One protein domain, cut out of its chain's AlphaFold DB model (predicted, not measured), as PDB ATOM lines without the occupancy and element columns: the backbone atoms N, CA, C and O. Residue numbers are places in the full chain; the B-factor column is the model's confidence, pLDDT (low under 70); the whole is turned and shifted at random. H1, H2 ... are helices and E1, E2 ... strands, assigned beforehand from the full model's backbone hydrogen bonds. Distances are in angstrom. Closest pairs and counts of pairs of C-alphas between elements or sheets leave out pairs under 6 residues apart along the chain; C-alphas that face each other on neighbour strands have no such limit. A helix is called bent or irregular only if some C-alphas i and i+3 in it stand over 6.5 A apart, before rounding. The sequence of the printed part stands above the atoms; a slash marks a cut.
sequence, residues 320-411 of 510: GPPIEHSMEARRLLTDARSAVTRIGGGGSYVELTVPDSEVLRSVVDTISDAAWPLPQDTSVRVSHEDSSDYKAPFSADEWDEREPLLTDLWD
ATOM      1  N   GLY A 320     207.879 262.010 228.629       78.81
ATOM      2  CA  GLY A 320     209.169 262.595 229.015       78.81
ATOM      3  C   GLY A 320     209.418 262.787 230.516       78.81
ATOM      4  O   GLY A 320     208.542 262.533 231.347       78.81
ATOM      5  N   PRO A 321     210.631 263.223 230.919       85.56
ATOM      6  CA  PRO A 321     210.837 263.818 232.236       85.56
ATOM      7  C   PRO A 321     209.836 264.956 232.515       85.56
ATOM      8  O   PRO A 321     209.401 265.633 231.585       85.56
ATOM      9  N   PRO A 322     209.512 265.217 233.799       89.94
ATOM     10  CA  PRO A 322     208.674 266.351 234.178       89.94
ATOM     11  C   PRO A 322     209.192 267.656 233.574       89.94
ATOM     12  O   PRO A 322     210.409 267.877 233.540       89.94
ATOM     13  N   ILE A 323     208.287 268.535 233.142       92.62
ATOM     14  CA  ILE A 323     208.652 269.799 232.494       92.62
ATOM     15  C   ILE A 323     209.603 270.634 233.362       92.62
ATOM     16  O   ILE A 323     210.510 271.284 232.844       92.62
ATOM     17  N   GLU A 324     209.503 270.548 234.688       93.38
ATOM     18  CA  GLU A 324     210.405 271.225 235.621       93.38
ATOM     19  C   GLU A 324     211.863 270.794 235.463       93.38
ATOM     20  O   GLU A 324     212.761 271.617 235.644       93.38
ATOM     21  N   HIS A 325     212.123 269.533 235.113       94.44
ATOM     22  CA  HIS A 325     213.481 269.061 234.853       94.44
ATOM     23  C   HIS A 325     214.035 269.687 233.573       94.44
ATOM     24  O   HIS A 325     215.188 270.114 233.553       94.44
ATOM     25  N   SER A 326     213.212 269.804 232.531       94.56
ATOM     26  CA  SER A 326     213.580 270.471 231.279       94.56
ATOM     27  C   SER A 326     213.834 271.967 231.484       94.56
ATOM     28  O   SER A 326     214.811 272.514 230.967       94.56
ATOM     29  N   MET A 327     213.018 272.628 232.305       95.31
ATOM     30  CA  MET A 327     213.211 274.041 232.644       95.31
ATOM     31  C   MET A 327     214.435 274.267 233.541       95.31
ATOM     32  O   MET A 327     215.136 275.269 233.377       95.31
ATOM     33  N   GLU A 328     214.749 273.334 234.441       95.81
ATOM     34  CA  GLU A 328     215.990 273.367 235.221       95.81
ATOM     35  C   GLU A 328     217.221 273.126 234.335       95.81
ATOM     36  O   GLU A 328     218.206 273.854 234.460       95.81
ATOM     37  N   ALA A 329     217.158 272.185 233.387       95.94
ATOM     38  CA  ALA A 329     218.205 271.983 232.383       95.94
ATOM     39  C   ALA A 329     218.458 273.263 231.581       95.94
ATOM     40  O   ALA A 329     219.603 273.704 231.470       95.94
ATOM     41  N   ARG A 330     217.394 273.919 231.098       95.62
ATOM     42  CA  ARG A 330     217.505 275.220 230.427       95.62
ATOM     43  C   ARG A 330     218.196 276.254 231.306       95.62
ATOM     44  O   ARG A 330     219.059 276.981 230.818       95.62
ATOM     45  N   ARG A 331     217.819 276.347 232.582       96.50
ATOM     46  CA  ARG A 331     218.418 277.298 233.527       96.50
ATOM     47  C   ARG A 331     219.922 277.056 233.669       96.50
ATOM     48  O   ARG A 331     220.687 278.007 233.555       96.50
ATOM     49  N   LEU A 332     220.341 275.805 233.861       97.31
ATOM     50  CA  LEU A 332     221.754 275.424 233.966       97.31
ATOM     51  C   LEU A 332     222.541 275.749 232.685       97.31
ATOM     52  O   LEU A 332     223.619 276.331 232.755       97.31
ATOM     53  N   LEU A 333     221.975 275.452 231.514       96.94
ATOM     54  CA  LEU A 333     222.574 275.773 230.215       96.94
ATOM     55  C   LEU A 333     222.674 277.290 229.979       96.94
ATOM     56  O   LEU A 333     223.679 277.790 229.468       96.94
ATOM     57  N   THR A 334     221.662 278.046 230.403       95.94
ATOM     58  CA  THR A 334     221.675 279.514 230.323       95.94
ATOM     59  C   THR A 334     222.714 280.111 231.278       95.94
ATOM     60  O   THR A 334     223.419 281.051 230.912       95.94
ATOM     61  N   ASP A 335     222.872 279.545 232.479       96.62
ATOM     62  CA  ASP A 335     223.932 279.927 233.424       96.62
ATOM     63  C   ASP A 335     225.332 279.662 232.836       96.62
ATOM     64  O   ASP A 335     226.260 280.444 233.070       96.62
ATOM     65  N   ALA A 336     225.466 278.614 232.014       96.75
ATOM     66  CA  ALA A 336     226.651 278.322 231.206       96.75
ATOM     67  C   ALA A 336     226.814 279.244 229.976       96.75
ATOM     68  O   ALA A 336     227.762 279.074 229.220       96.75
ATOM     69  N   ARG A 337     225.952 280.260 229.808       97.25
ATOM     70  CA  ARG A 337     225.946 281.264 228.721       97.25
ATOM     71  C   ARG A 337     225.571 280.748 227.332       97.25
ATOM     72  O   ARG A 337     225.865 281.413 226.343       97.25
ATOM     73  N   SER A 338     224.899 279.607 227.255       95.81
ATOM     74  CA  SER A 338     224.246 279.177 226.016       95.81
ATOM     75  C   SER A 338     222.833 279.749 225.901       95.81
ATOM     76  O   SER A 338     222.198 280.053 226.915       95.81
ATOM     77  N   ALA A 339     222.324 279.874 224.678       95.69
ATOM     78  CA  ALA A 339     220.935 280.239 224.429       95.69
ATOM     79  C   ALA A 339     220.156 279.006 223.961       95.69
ATOM     80  O   ALA A 339     220.320 278.531 222.839       95.69
ATOM     81  N   VAL A 340     219.318 278.471 224.852       96.25
ATOM     82  CA  VAL A 340     218.436 277.336 224.559       96.25
ATOM     83  C   VAL A 340     217.252 277.830 223.741       96.25
ATOM     84  O   VAL A 340     216.445 278.614 224.241       96.25
ATOM     85  N   THR A 341     217.152 277.356 222.505       94.69
ATOM     86  CA  THR A 341     216.121 277.782 221.553       94.69
ATOM     87  C   THR A 341     214.947 276.819 221.523       94.69
ATOM     88  O   THR A 341     213.826 277.245 221.278       94.69
ATOM     89  N   ARG A 342     215.171 275.525 221.788       95.25
ATOM     90  CA  ARG A 342     214.113 274.516 221.678       95.25
ATOM     91  C   ARG A 342     214.270 273.383 222.681       95.25
ATOM     92  O   ARG A 342     215.374 272.911 222.935       95.25
ATOM     93  N   ILE A 343     213.155 272.903 223.212       94.44
ATOM     94  CA  ILE A 343     213.053 271.684 224.019       94.44
ATOM     95  C   ILE A 343     211.942 270.837 223.406       94.44
ATOM     96  O   ILE A 343     210.852 271.347 223.154       94.44
ATOM     97  N   GLY A 344     212.176 269.547 223.159       87.94
ATOM     98  CA  GLY A 344     211.122 268.730 222.566       87.94
ATOM     99  C   GLY A 344     211.167 267.237 222.846       87.94
ATOM    100  O   GLY A 344     212.087 266.722 223.483       87.94
ATOM    101  N   GLY A 345     210.093 266.571 222.399       73.50
ATOM    102  CA  GLY A 345     209.817 265.149 222.627       73.50
ATOM    103  C   GLY A 345     209.881 264.791 224.108       73.50
ATOM    104  O   GLY A 345     210.695 263.952 224.491       73.50
ATOM    105  N   GLY A 346     209.182 265.560 224.943       67.19
ATOM    106  CA  GLY A 346     209.181 265.384 226.395       67.19
ATOM    107  C   GLY A 346     210.517 265.683 227.080       67.19
ATOM    108  O   GLY A 346     210.712 265.287 228.217       67.19
ATOM    109  N   GLY A 347     211.472 266.347 226.423       72.50
ATOM    110  CA  GLY A 347     212.844 266.487 226.937       72.50
ATOM    111  C   GLY A 347     213.794 265.381 226.459       72.50
ATOM    112  O   GLY A 347     214.896 265.234 226.991       72.50
ATOM    113  N   SER A 348     213.397 264.617 225.435       84.69
ATOM    114  CA  SER A 348     214.304 263.734 224.688       84.69
ATOM    115  C   SER A 348     215.362 264.507 223.905       84.69
ATOM    116  O   SER A 348     216.413 263.945 223.592       84.69
ATOM    117  N   TYR A 349     215.127 265.791 223.615       92.12
ATOM    118  CA  TYR A 349     216.166 266.666 223.098       92.12
ATOM    119  C   TYR A 349     216.067 268.111 223.594       92.12
ATOM    120  O   TYR A 349     214.988 268.621 223.904       92.12
ATOM    121  N   VAL A 350     217.226 268.767 223.618       95.38
ATOM    122  CA  VAL A 350     217.405 270.197 223.883       95.38
ATOM    123  C   VAL A 350     218.268 270.771 222.765       95.38
ATOM    124  O   VAL A 350     219.329 270.226 222.469       95.38
ATOM    125  N   GLU A 351     217.825 271.856 222.141       95.62
ATOM    126  CA  GLU A 351     218.596 272.593 221.142       95.62
ATOM    127  C   GLU A 351     219.076 273.917 221.720       95.62
ATOM    128  O   GLU A 351     218.312 274.648 222.360       95.62
ATOM    129  N   LEU A 352     220.350 274.220 221.497       95.88
ATOM    130  CA  LEU A 352     220.978 275.421 222.015       95.88
ATOM    131  C   LEU A 352     222.024 275.975 221.050       95.88
ATOM    132  O   LEU A 352     222.673 275.243 220.302       95.88
ATOM    133  N   THR A 353     222.194 277.285 221.115       95.31
ATOM    134  CA  THR A 353     223.251 278.021 220.429       95.31
ATOM    135  C   THR A 353     224.317 278.432 221.436       95.31
ATOM    136  O   THR A 353     224.019 278.742 222.598       95.31
ATOM    137  N   VAL A 354     225.574 278.413 221.002       95.88
ATOM    138  CA  VAL A 354     226.717 278.886 221.791       95.88
ATOM    139  C   VAL A 354     227.573 279.852 220.968       95.88
ATOM    140  O   VAL A 354     227.703 279.658 219.760       95.88
ATOM    141  N   PRO A 355     228.171 280.873 221.602       94.94
ATOM    142  CA  PRO A 355     228.962 281.881 220.903       94.94
ATOM    143  C   PRO A 355     230.380 281.429 220.549       94.94
ATOM    144  O   PRO A 355     230.985 281.987 219.645       94.94
ATOM    145  N   ASP A 356     230.955 280.482 221.300       94.50
ATOM    146  CA  ASP A 356     232.350 280.082 221.132       94.50
ATOM    147  C   ASP A 356     232.671 278.725 221.791       94.50
ATOM    148  O   ASP A 356     231.841 278.080 222.446       94.50
ATOM    149  N   SER A 357     233.924 278.291 221.616       94.94
ATOM    150  CA  SER A 357     234.460 277.046 222.163       94.94
ATOM    151  C   SER A 357     234.600 277.040 223.693       94.94
ATOM    152  O   SER A 357     234.607 275.971 224.304       94.94
ATOM    153  N   GLU A 358     234.731 278.199 224.347       97.06
ATOM    154  CA  GLU A 358     234.788 278.298 225.811       97.06
ATOM    155  C   GLU A 358     233.405 278.012 226.405       97.06
ATOM    156  O   GLU A 358     233.284 277.238 227.360       97.06
ATOM    157  N   VAL A 359     232.356 278.564 225.796       97.56
ATOM    158  CA  VAL A 359     230.972 278.294 226.189       97.56
ATOM    159  C   VAL A 359     230.582 276.849 225.896       97.56
ATOM    160  O   VAL A 359     229.964 276.226 226.758       97.56
ATOM    161  N   LEU A 360     230.993 276.265 224.763       96.69
ATOM    162  CA  LEU A 360     230.758 274.836 224.506       96.69
ATOM    163  C   LEU A 360     231.363 273.947 225.600       96.69
ATOM    164  O   LEU A 360     230.674 273.067 226.112       96.69
ATOM    165  N   ARG A 361     232.603 274.211 226.027       96.75
ATOM    166  CA  ARG A 361     233.224 273.487 227.153       96.75
ATOM    167  C   ARG A 361     232.411 273.630 228.435       96.75
ATOM    168  O   ARG A 361     232.168 272.640 229.115       96.75
ATOM    169  N   SER A 362     231.923 274.836 228.733       97.50
ATOM    170  CA  SER A 362     231.059 275.066 229.898       97.50
ATOM    171  C   SER A 362     229.718 274.327 229.803       97.50
ATOM    172  O   SER A 362     229.188 273.900 230.830       97.50
ATOM    173  N   VAL A 363     229.149 274.192 228.602       97.44
ATOM    174  CA  VAL A 363     227.930 273.407 228.358       97.44
ATOM    175  C   VAL A 363     228.200 271.923 228.590       97.44
ATOM    176  O   VAL A 363     227.434 271.288 229.311       97.44
ATOM    177  N   VAL A 364     229.301 271.390 228.055       97.06
ATOM    178  CA  VAL A 364     229.694 269.985 228.248       97.06
ATOM    179  C   VAL A 364     229.941 269.678 229.726       97.06
ATOM    180  O   VAL A 364     229.348 268.744 230.258       97.06
ATOM    181  N   ASP A 365     230.678 270.535 230.437       96.81
ATOM    182  CA  ASP A 365     230.859 270.413 231.891       96.81
ATOM    183  C   ASP A 365     229.514 270.382 232.646       96.81
ATOM    184  O   ASP A 365     229.375 269.687 233.652       96.81
ATOM    185  N   THR A 366     228.512 271.126 232.164       97.19
ATOM    186  CA  THR A 366     227.182 271.213 232.788       97.19
ATOM    187  C   THR A 366     226.353 269.945 232.579       97.19
ATOM    188  O   THR A 366     225.718 269.474 233.523       97.19
ATOM    189  N   ILE A 367     226.336 269.391 231.364       96.56
ATOM    190  CA  ILE A 367     225.536 268.195 231.034       96.56
ATOM    191  C   ILE A 367     226.190 266.895 231.527       96.56
ATOM    192  O   ILE A 367     225.485 265.932 231.837       96.56
ATOM    193  N   SER A 368     227.517 266.894 231.679       94.25
ATOM    194  CA  SER A 368     228.286 265.795 232.273       94.25
ATOM    195  C   SER A 368     228.256 265.800 233.814       94.25
ATOM    196  O   SER A 368     228.673 264.825 234.451       94.25
ATOM    197  N   ASP A 369     227.758 266.868 234.455       94.06
ATOM    198  CA  ASP A 369     227.633 266.941 235.915       94.06
ATOM    199  C   ASP A 369     226.535 265.995 236.437       94.06
ATOM    200  O   ASP A 369     225.462 265.830 235.858       94.06
ATOM    201  N   ALA A 370     226.761 265.401 237.612       89.19
ATOM    202  CA  ALA A 370     225.780 264.541 238.276       89.19
ATOM    203  C   ALA A 370     224.488 265.276 238.698       89.19
ATOM    204  O   ALA A 370     223.511 264.625 239.074       89.19
ATOM    205  N   ALA A 371     224.494 266.610 238.696       93.25
ATOM    206  CA  ALA A 371     223.347 267.476 238.932       93.25
ATOM    207  C   ALA A 371     222.498 267.733 237.674       93.25
ATOM    208  O   ALA A 371     221.451 268.373 237.798       93.25
ATOM    209  N   TRP A 372     222.906 267.245 236.496       95.19
ATOM    210  CA  TRP A 372     222.109 267.326 235.272       95.19
ATOM    211  C   TRP A 372     220.722 266.675 235.477       95.19
ATOM    212  O   TRP A 372     220.647 265.511 235.883       95.19
ATOM    213  N   PRO A 373     219.608 267.405 235.253       95.31
ATOM    214  CA  PRO A 373     218.273 266.943 235.642       95.31
ATOM    215  C   PRO A 373     217.594 266.042 234.600       95.31
ATOM    216  O   PRO A 373     216.563 265.433 234.908       95.31
ATOM    217  N   LEU A 374     218.141 265.959 233.383       94.38
ATOM    218  CA  LEU A 374     217.607 265.134 232.300       94.38
ATOM    219  C   LEU A 374     218.359 263.794 232.191       94.38
ATOM    220  O   LEU A 374     219.469 263.652 232.713       94.38
ATOM    221  N   PRO A 375     217.758 262.781 231.541       93.69
ATOM    222  CA  PRO A 375     218.452 261.543 231.211       93.69
ATOM    223  C   PRO A 375     219.758 261.783 230.439       93.69
ATOM    224  O   PRO A 375     219.907 262.747 229.692       93.69
ATOM    225  N   GLN A 376     220.725 260.890 230.629       92.94
ATOM    226  CA  GLN A 376     222.029 260.994 229.967       92.94
ATOM    227  C   GLN A 376     221.955 260.663 228.464       92.94
ATOM    228  O   GLN A 376     222.781 261.134 227.695       92.94
ATOM    229  N   ASP A 377     220.915 259.944 228.035       92.38
ATOM    230  CA  ASP A 377     220.583 259.696 226.629       92.38
ATOM    231  C   ASP A 377     219.771 260.836 225.975       92.38
ATOM    232  O   ASP A 377     219.384 260.730 224.811       92.38
ATOM    233  N   THR A 378     219.514 261.944 226.687       93.81
ATOM    234  CA  THR A 378     218.901 263.142 226.096       93.81
ATOM    235  C   THR A 378     219.816 263.723 225.020       93.81
ATOM    236  O   THR A 378     220.977 264.036 225.281       93.81
ATOM    237  N   SER A 379     219.274 263.938 223.818       94.38
ATOM    238  CA  SER A 379     219.991 264.547 222.697       94.38
ATOM    239  C   SER A 379     220.168 266.051 222.919       94.38
ATOM    240  O   SER A 379     219.221 266.829 222.829       94.38
ATOM    241  N   VAL A 380     221.394 266.481 223.180       95.56
ATOM    242  CA  VAL A 380     221.778 267.889 223.261       95.56
ATOM    243  C   VAL A 380     222.331 268.299 221.898       95.56
ATOM    244  O   VAL A 380     223.371 267.808 221.457       95.56
ATOM    245  N   ARG A 381     221.593 269.161 221.198       94.62
ATOM    246  CA  ARG A 381     221.911 269.626 219.847       94.62
ATOM    247  C   ARG A 381     222.500 271.022 219.925       94.62
ATOM    248  O   ARG A 381     221.786 271.966 220.253       94.62
ATOM    249  N   VAL A 382     223.785 271.139 219.622       94.69
ATOM    250  CA  VAL A 382     224.504 272.410 219.736       94.69
ATOM    251  C   VAL A 382     224.848 272.945 218.357       94.69
ATOM    252  O   VAL A 382     225.368 272.205 217.522       94.69
ATOM    253  N   SER A 383     224.589 274.227 218.137       92.88
ATOM    254  CA  SER A 383     225.088 274.985 216.989       92.88
ATOM    255  C   SER A 383     225.876 276.211 217.442       92.88
ATOM    256  O   SER A 383     225.704 276.700 218.562       92.88
ATOM    257  N   HIS A 384     226.732 276.719 216.560       92.75
ATOM    258  CA  HIS A 384     227.392 278.005 216.758       92.75
ATOM    259  C   HIS A 384     226.394 279.156 216.527       92.75
ATOM    260  O   HIS A 384     225.471 279.008 215.724       92.75
ATOM    261  N   GLU A 385     226.546 280.296 217.207       90.94
ATOM    262  CA  GLU A 385     225.630 281.445 217.056       90.94
ATOM    263  C   GLU A 385     225.623 282.019 215.633       90.94
ATOM    264  O   GLU A 385     224.573 282.396 215.121       90.94
ATOM    265  N   ASP A 386     226.784 281.993 214.979       87.12
ATOM    266  CA  ASP A 386     226.946 282.397 213.579       87.12
ATOM    267  C   ASP A 386     226.460 281.335 212.571       87.12
ATOM    268  O   ASP A 386     226.487 281.598 211.380       87.12
ATOM    269  N   SER A 387     226.014 280.149 213.014       82.25
ATOM    270  CA  SER A 387     225.561 279.067 212.124       82.25
ATOM    271  C   SER A 387     224.485 278.190 212.765       82.25
ATOM    272  O   SER A 387     224.761 277.104 213.286       82.25
ATOM    273  N   SER A 388     223.226 278.618 212.668       72.19
ATOM    274  CA  SER A 388     222.079 277.907 213.251       72.19
ATOM    275  C   SER A 388     221.692 276.608 212.533       72.19
ATOM    276  O   SER A 388     221.078 275.731 213.146       72.19
ATOM    277  N   ASP A 389     222.041 276.468 211.252       76.06
ATOM    278  CA  ASP A 389     221.590 275.347 210.414       76.06
ATOM    279  C   ASP A 389     222.407 274.065 210.650       76.06
ATOM    280  O   ASP A 389     221.926 272.947 210.437       76.06
ATOM    281  N   TYR A 390     223.632 274.210 211.161       77.62
ATOM    282  CA  TYR A 390     224.551 273.107 211.430       77.62
ATOM    283  C   TYR A 390     224.583 272.787 212.925       77.62
ATOM    284  O   TYR A 390     225.356 273.346 213.699       77.62
ATOM    285  N   LYS A 391     223.721 271.850 213.332       86.50
ATOM    286  CA  LYS A 391     223.628 271.354 214.713       86.50
ATOM    287  C   LYS A 391     224.361 270.021 214.860       86.50
ATOM    288  O   LYS A 391     224.113 269.095 214.085       86.50
ATOM    289  N   ALA A 392     225.207 269.909 215.878       88.88
ATOM    290  CA  ALA A 392     225.833 268.668 216.322       88.88
ATOM    291  C   ALA A 392     224.905 267.953 217.327       88.88
ATOM    292  O   ALA A 392     224.725 268.465 218.433       88.88
ATOM    293  N   PRO A 393     224.261 266.821 216.966       90.56
ATOM    294  CA  PRO A 393     223.261 266.175 217.805       90.56
ATOM    295  C   PRO A 393     223.861 264.961 218.524       90.56
ATOM    296  O   PRO A 393     223.880 263.856 217.975       90.56
ATOM    297  N   PHE A 394     224.316 265.151 219.761       91.62
ATOM    298  CA  PHE A 394     224.867 264.075 220.593       91.62
ATOM    299  C   PHE A 394     224.070 263.911 221.879       91.62
ATOM    300  O   PHE A 394     223.478 264.873 222.369       91.62
ATOM    301  N   SER A 395     224.033 262.699 222.421       92.81
ATOM    302  CA  SER A 395     223.474 262.464 223.752       92.81
ATOM    303  C   SER A 395     224.364 263.120 224.809       92.81
ATOM    304  O   SER A 395     225.556 263.329 224.572       92.81
ATOM    305  N   ALA A 396     223.806 263.470 225.968       93.94
ATOM    306  CA  ALA A 396     224.556 264.145 227.027       93.94
ATOM    307  C   ALA A 396     225.821 263.369 227.452       93.94
ATOM    308  O   ALA A 396     226.871 263.985 227.615       93.94
ATOM    309  N   ASP A 397     225.768 262.034 227.526       93.81
ATOM    310  CA  ASP A 397     226.914 261.181 227.887       93.81
ATOM    311  C   ASP A 397     227.993 261.040 226.803       93.81
ATOM    312  O   ASP A 397     229.070 260.493 227.055       93.81
ATOM    313  N   GLU A 398     227.727 261.530 225.596       91.31
ATOM    314  CA  GLU A 398     228.628 261.407 224.450       91.31
ATOM    315  C   GLU A 398     229.467 262.676 224.249       91.31
ATOM    316  O   GLU A 398     230.516 262.631 223.603       91.31
ATOM    317  N   TRP A 399     229.052 263.806 224.827       92.69
ATOM    318  CA  TRP A 399     229.678 265.108 224.598       92.69
ATOM    319  C   TRP A 399     231.136 265.197 225.060       92.69
ATOM    320  O   TRP A 399     231.935 265.807 224.351       92.69
ATOM    321  N   ASP A 400     231.523 264.524 226.147       91.31
ATOM    322  CA  ASP A 400     232.917 264.489 226.627       91.31
ATOM    323  C   ASP A 400     233.902 263.940 225.570       91.31
ATOM    324  O   ASP A 400     235.065 264.340 225.516       91.31
ATOM    325  N   GLU A 401     233.457 263.009 224.716       88.00
ATOM    326  CA  GLU A 401     234.283 262.459 223.631       88.00
ATOM    327  C   GLU A 401     234.311 263.385 222.403       88.00
ATOM    328  O   GLU A 401     235.269 263.373 221.627       88.00
ATOM    329  N   ARG A 402     233.245 264.166 222.198       87.88
ATOM    330  CA  ARG A 402     232.977 264.906 220.954       87.88
ATOM    331  C   ARG A 402     233.425 266.364 221.020       87.88
ATOM    332  O   ARG A 402     233.841 266.908 219.996       87.88
ATOM    333  N   GLU A 403     233.370 266.968 222.204       91.75
ATOM    334  CA  GLU A 403     233.712 268.370 222.452       91.75
ATOM    335  C   GLU A 403     235.093 268.765 221.921       91.75
ATOM    336  O   GLU A 403     235.134 269.759 221.194       91.75
ATOM    337  N   PRO A 404     236.190 268.014 222.163       90.19
ATOM    338  CA  PRO A 404     237.521 268.474 221.767       90.19
ATOM    339  C   PRO A 404     237.662 268.690 220.258       90.19
ATOM    340  O   PRO A 404     238.275 269.652 219.813       90.19
ATOM    341  N   LEU A 405     237.057 267.806 219.456       87.25
ATOM    342  CA  LEU A 405     237.071 267.933 217.999       87.25
ATOM    343  C   LEU A 405     236.277 269.163 217.553       87.25
ATOM    344  O   LEU A 405     236.750 269.924 216.712       87.25
ATOM    345  N   LEU A 406     235.074 269.360 218.097       89.81
ATOM    346  CA  LEU A 406     234.230 270.483 217.697       89.81
ATOM    347  C   LEU A 406     234.845 271.825 218.116       89.81
ATOM    348  O   LEU A 406     234.839 272.765 217.324       89.81
ATOM    349  N   THR A 407     235.442 271.903 219.308       91.44
ATOM    350  CA  THR A 407     236.119 273.122 219.755       91.44
ATOM    351  C   THR A 407     237.374 273.430 218.955       91.44
ATOM    352  O   THR A 407     237.549 274.583 218.575       91.44
ATOM    353  N   ASP A 408     238.190 272.432 218.613       87.75
ATOM    354  CA  ASP A 408     239.356 272.629 217.742       87.75
ATOM    355  C   ASP A 408     238.955 273.138 216.341       87.75
ATOM    356  O   ASP A 408     239.661 273.957 215.746       87.75
ATOM    357  N   LEU A 409     237.815 272.681 215.806       87.62
ATOM    358  CA  LEU A 409     237.286 273.147 214.519       87.62
ATOM    359  C   LEU A 409     236.802 274.601 214.596       87.62
ATOM    360  O   LEU A 409     237.147 275.405 213.726       87.62
ATOM    361  N   TRP A 410     236.068 274.960 215.649       89.38
ATOM    362  CA  TRP A 410     235.613 276.336 215.874       89.38
ATOM    363  C   TRP A 410     236.771 277.297 216.152       89.38
ATOM    364  O   TRP A 410     236.818 278.379 215.569       89.38
ATOM    365  N   ASP A 411     237.757 276.886 216.952       88.12
ATOM    366  CA  ASP A 411     238.969 277.669 217.240       88.12
ATOM    367  C   ASP A 411     239.812 277.906 215.970       88.12
ATOM    368  O   ASP A 411     240.565 278.881 215.879       88.12
TER     369      ASP A 411
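What this domain is: This is residues 320 to 411 of the 510 residues of an uncharacterized protein of Brevibacterium jeotgali (UniProt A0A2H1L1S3). One twisted sheet of four strands forms a wall with three helices over one of its faces, the other face bare. H1 covers the E1 side, while H2 and H3 pack side by side, running opposite ways, toward the E4 side. The printed part has 92 residues, with three named helices and four named strands in the order H1 E1 E2 H2 E3 E4 H3. The sheet is mixed, in the order E1, E2, E3, E4, and the class is mixed, helices and strands. The whole is compact, with a radius of gyration of the C-alphas of 11.8 A, and only just elongated, spanning 36 by 24 by 20 A.

Where its parts are: H1, residues 323 to 335, is 18.4 A long and begins at C-alpha 323 (208.652, 269.799, 232.494). E1 is residues 339 to 344 and E2 residues 349 to 354, 15.2 A and 16.2 A long. H2, residues 357 to 367, measures 15.4 A. E3, residues 379 to 384, measures 16.5 A. E4, residues 387 to 395, measures 20.4 A and bends by 63 degrees at residue 390. H3, residues 396 to 411, measures 22.1 A and ends at C-alpha 411 (238.969, 277.669, 217.240). H3 is irregular, with C-alphas 401 and 404 7.1 A apart, and has a kink of 53 degrees near residue 403.

How they stand to each other: E1 and E2 are an antiparallel hairpin, with N 351 and O 342 2.8 A apart, within hydrogen-bond range. E2 and E3 are parallel, with N 381 and O 350 at 2.8 A. E3 and E4 are an antiparallel hairpin, with N 380 and O 394 at 2.8 A. E2, H2 and E3 form a strand-helix-strand unit, two parallel neighbour strands with a helix between, its crossover right-handed. H1, H2 and H3 lie on the same face, making two layers, helices over a sheet. H1 runs along the strands at a height over the sheet of 9.9 A; its closest C-alphas to E1 are those of Arg 330 and Val 340, 6.3 A. H2 is at a height of 9.7 A and H3 at 7.5 A. H2 and H3 touch at a shallow tilt of 4 degrees, opposite ways, closest at the C-alphas of Ser 357 and Thr 407, 4.9 A. H1 and H2 only just touch, with 3 pairs of C-alphas within 8 A, made by residues 332 to 333 of H1 alone; the closest are those of Leu 333 and Val 363, 6.1 A. H1 and H3 are apart. Every O i to N i+4 pair is within hydrogen-bond range in H1 and H2, and 8 of 12 in H3.

The domain as a whole: The C-alphas farthest apart are those of Pro 322 and Asp 411, 36.5 A. The printed part has no cut. The link from H2 to E3, 11 residues, is long. Mean pLDDT of the printed part is 91.8, and residue 346 is under 70.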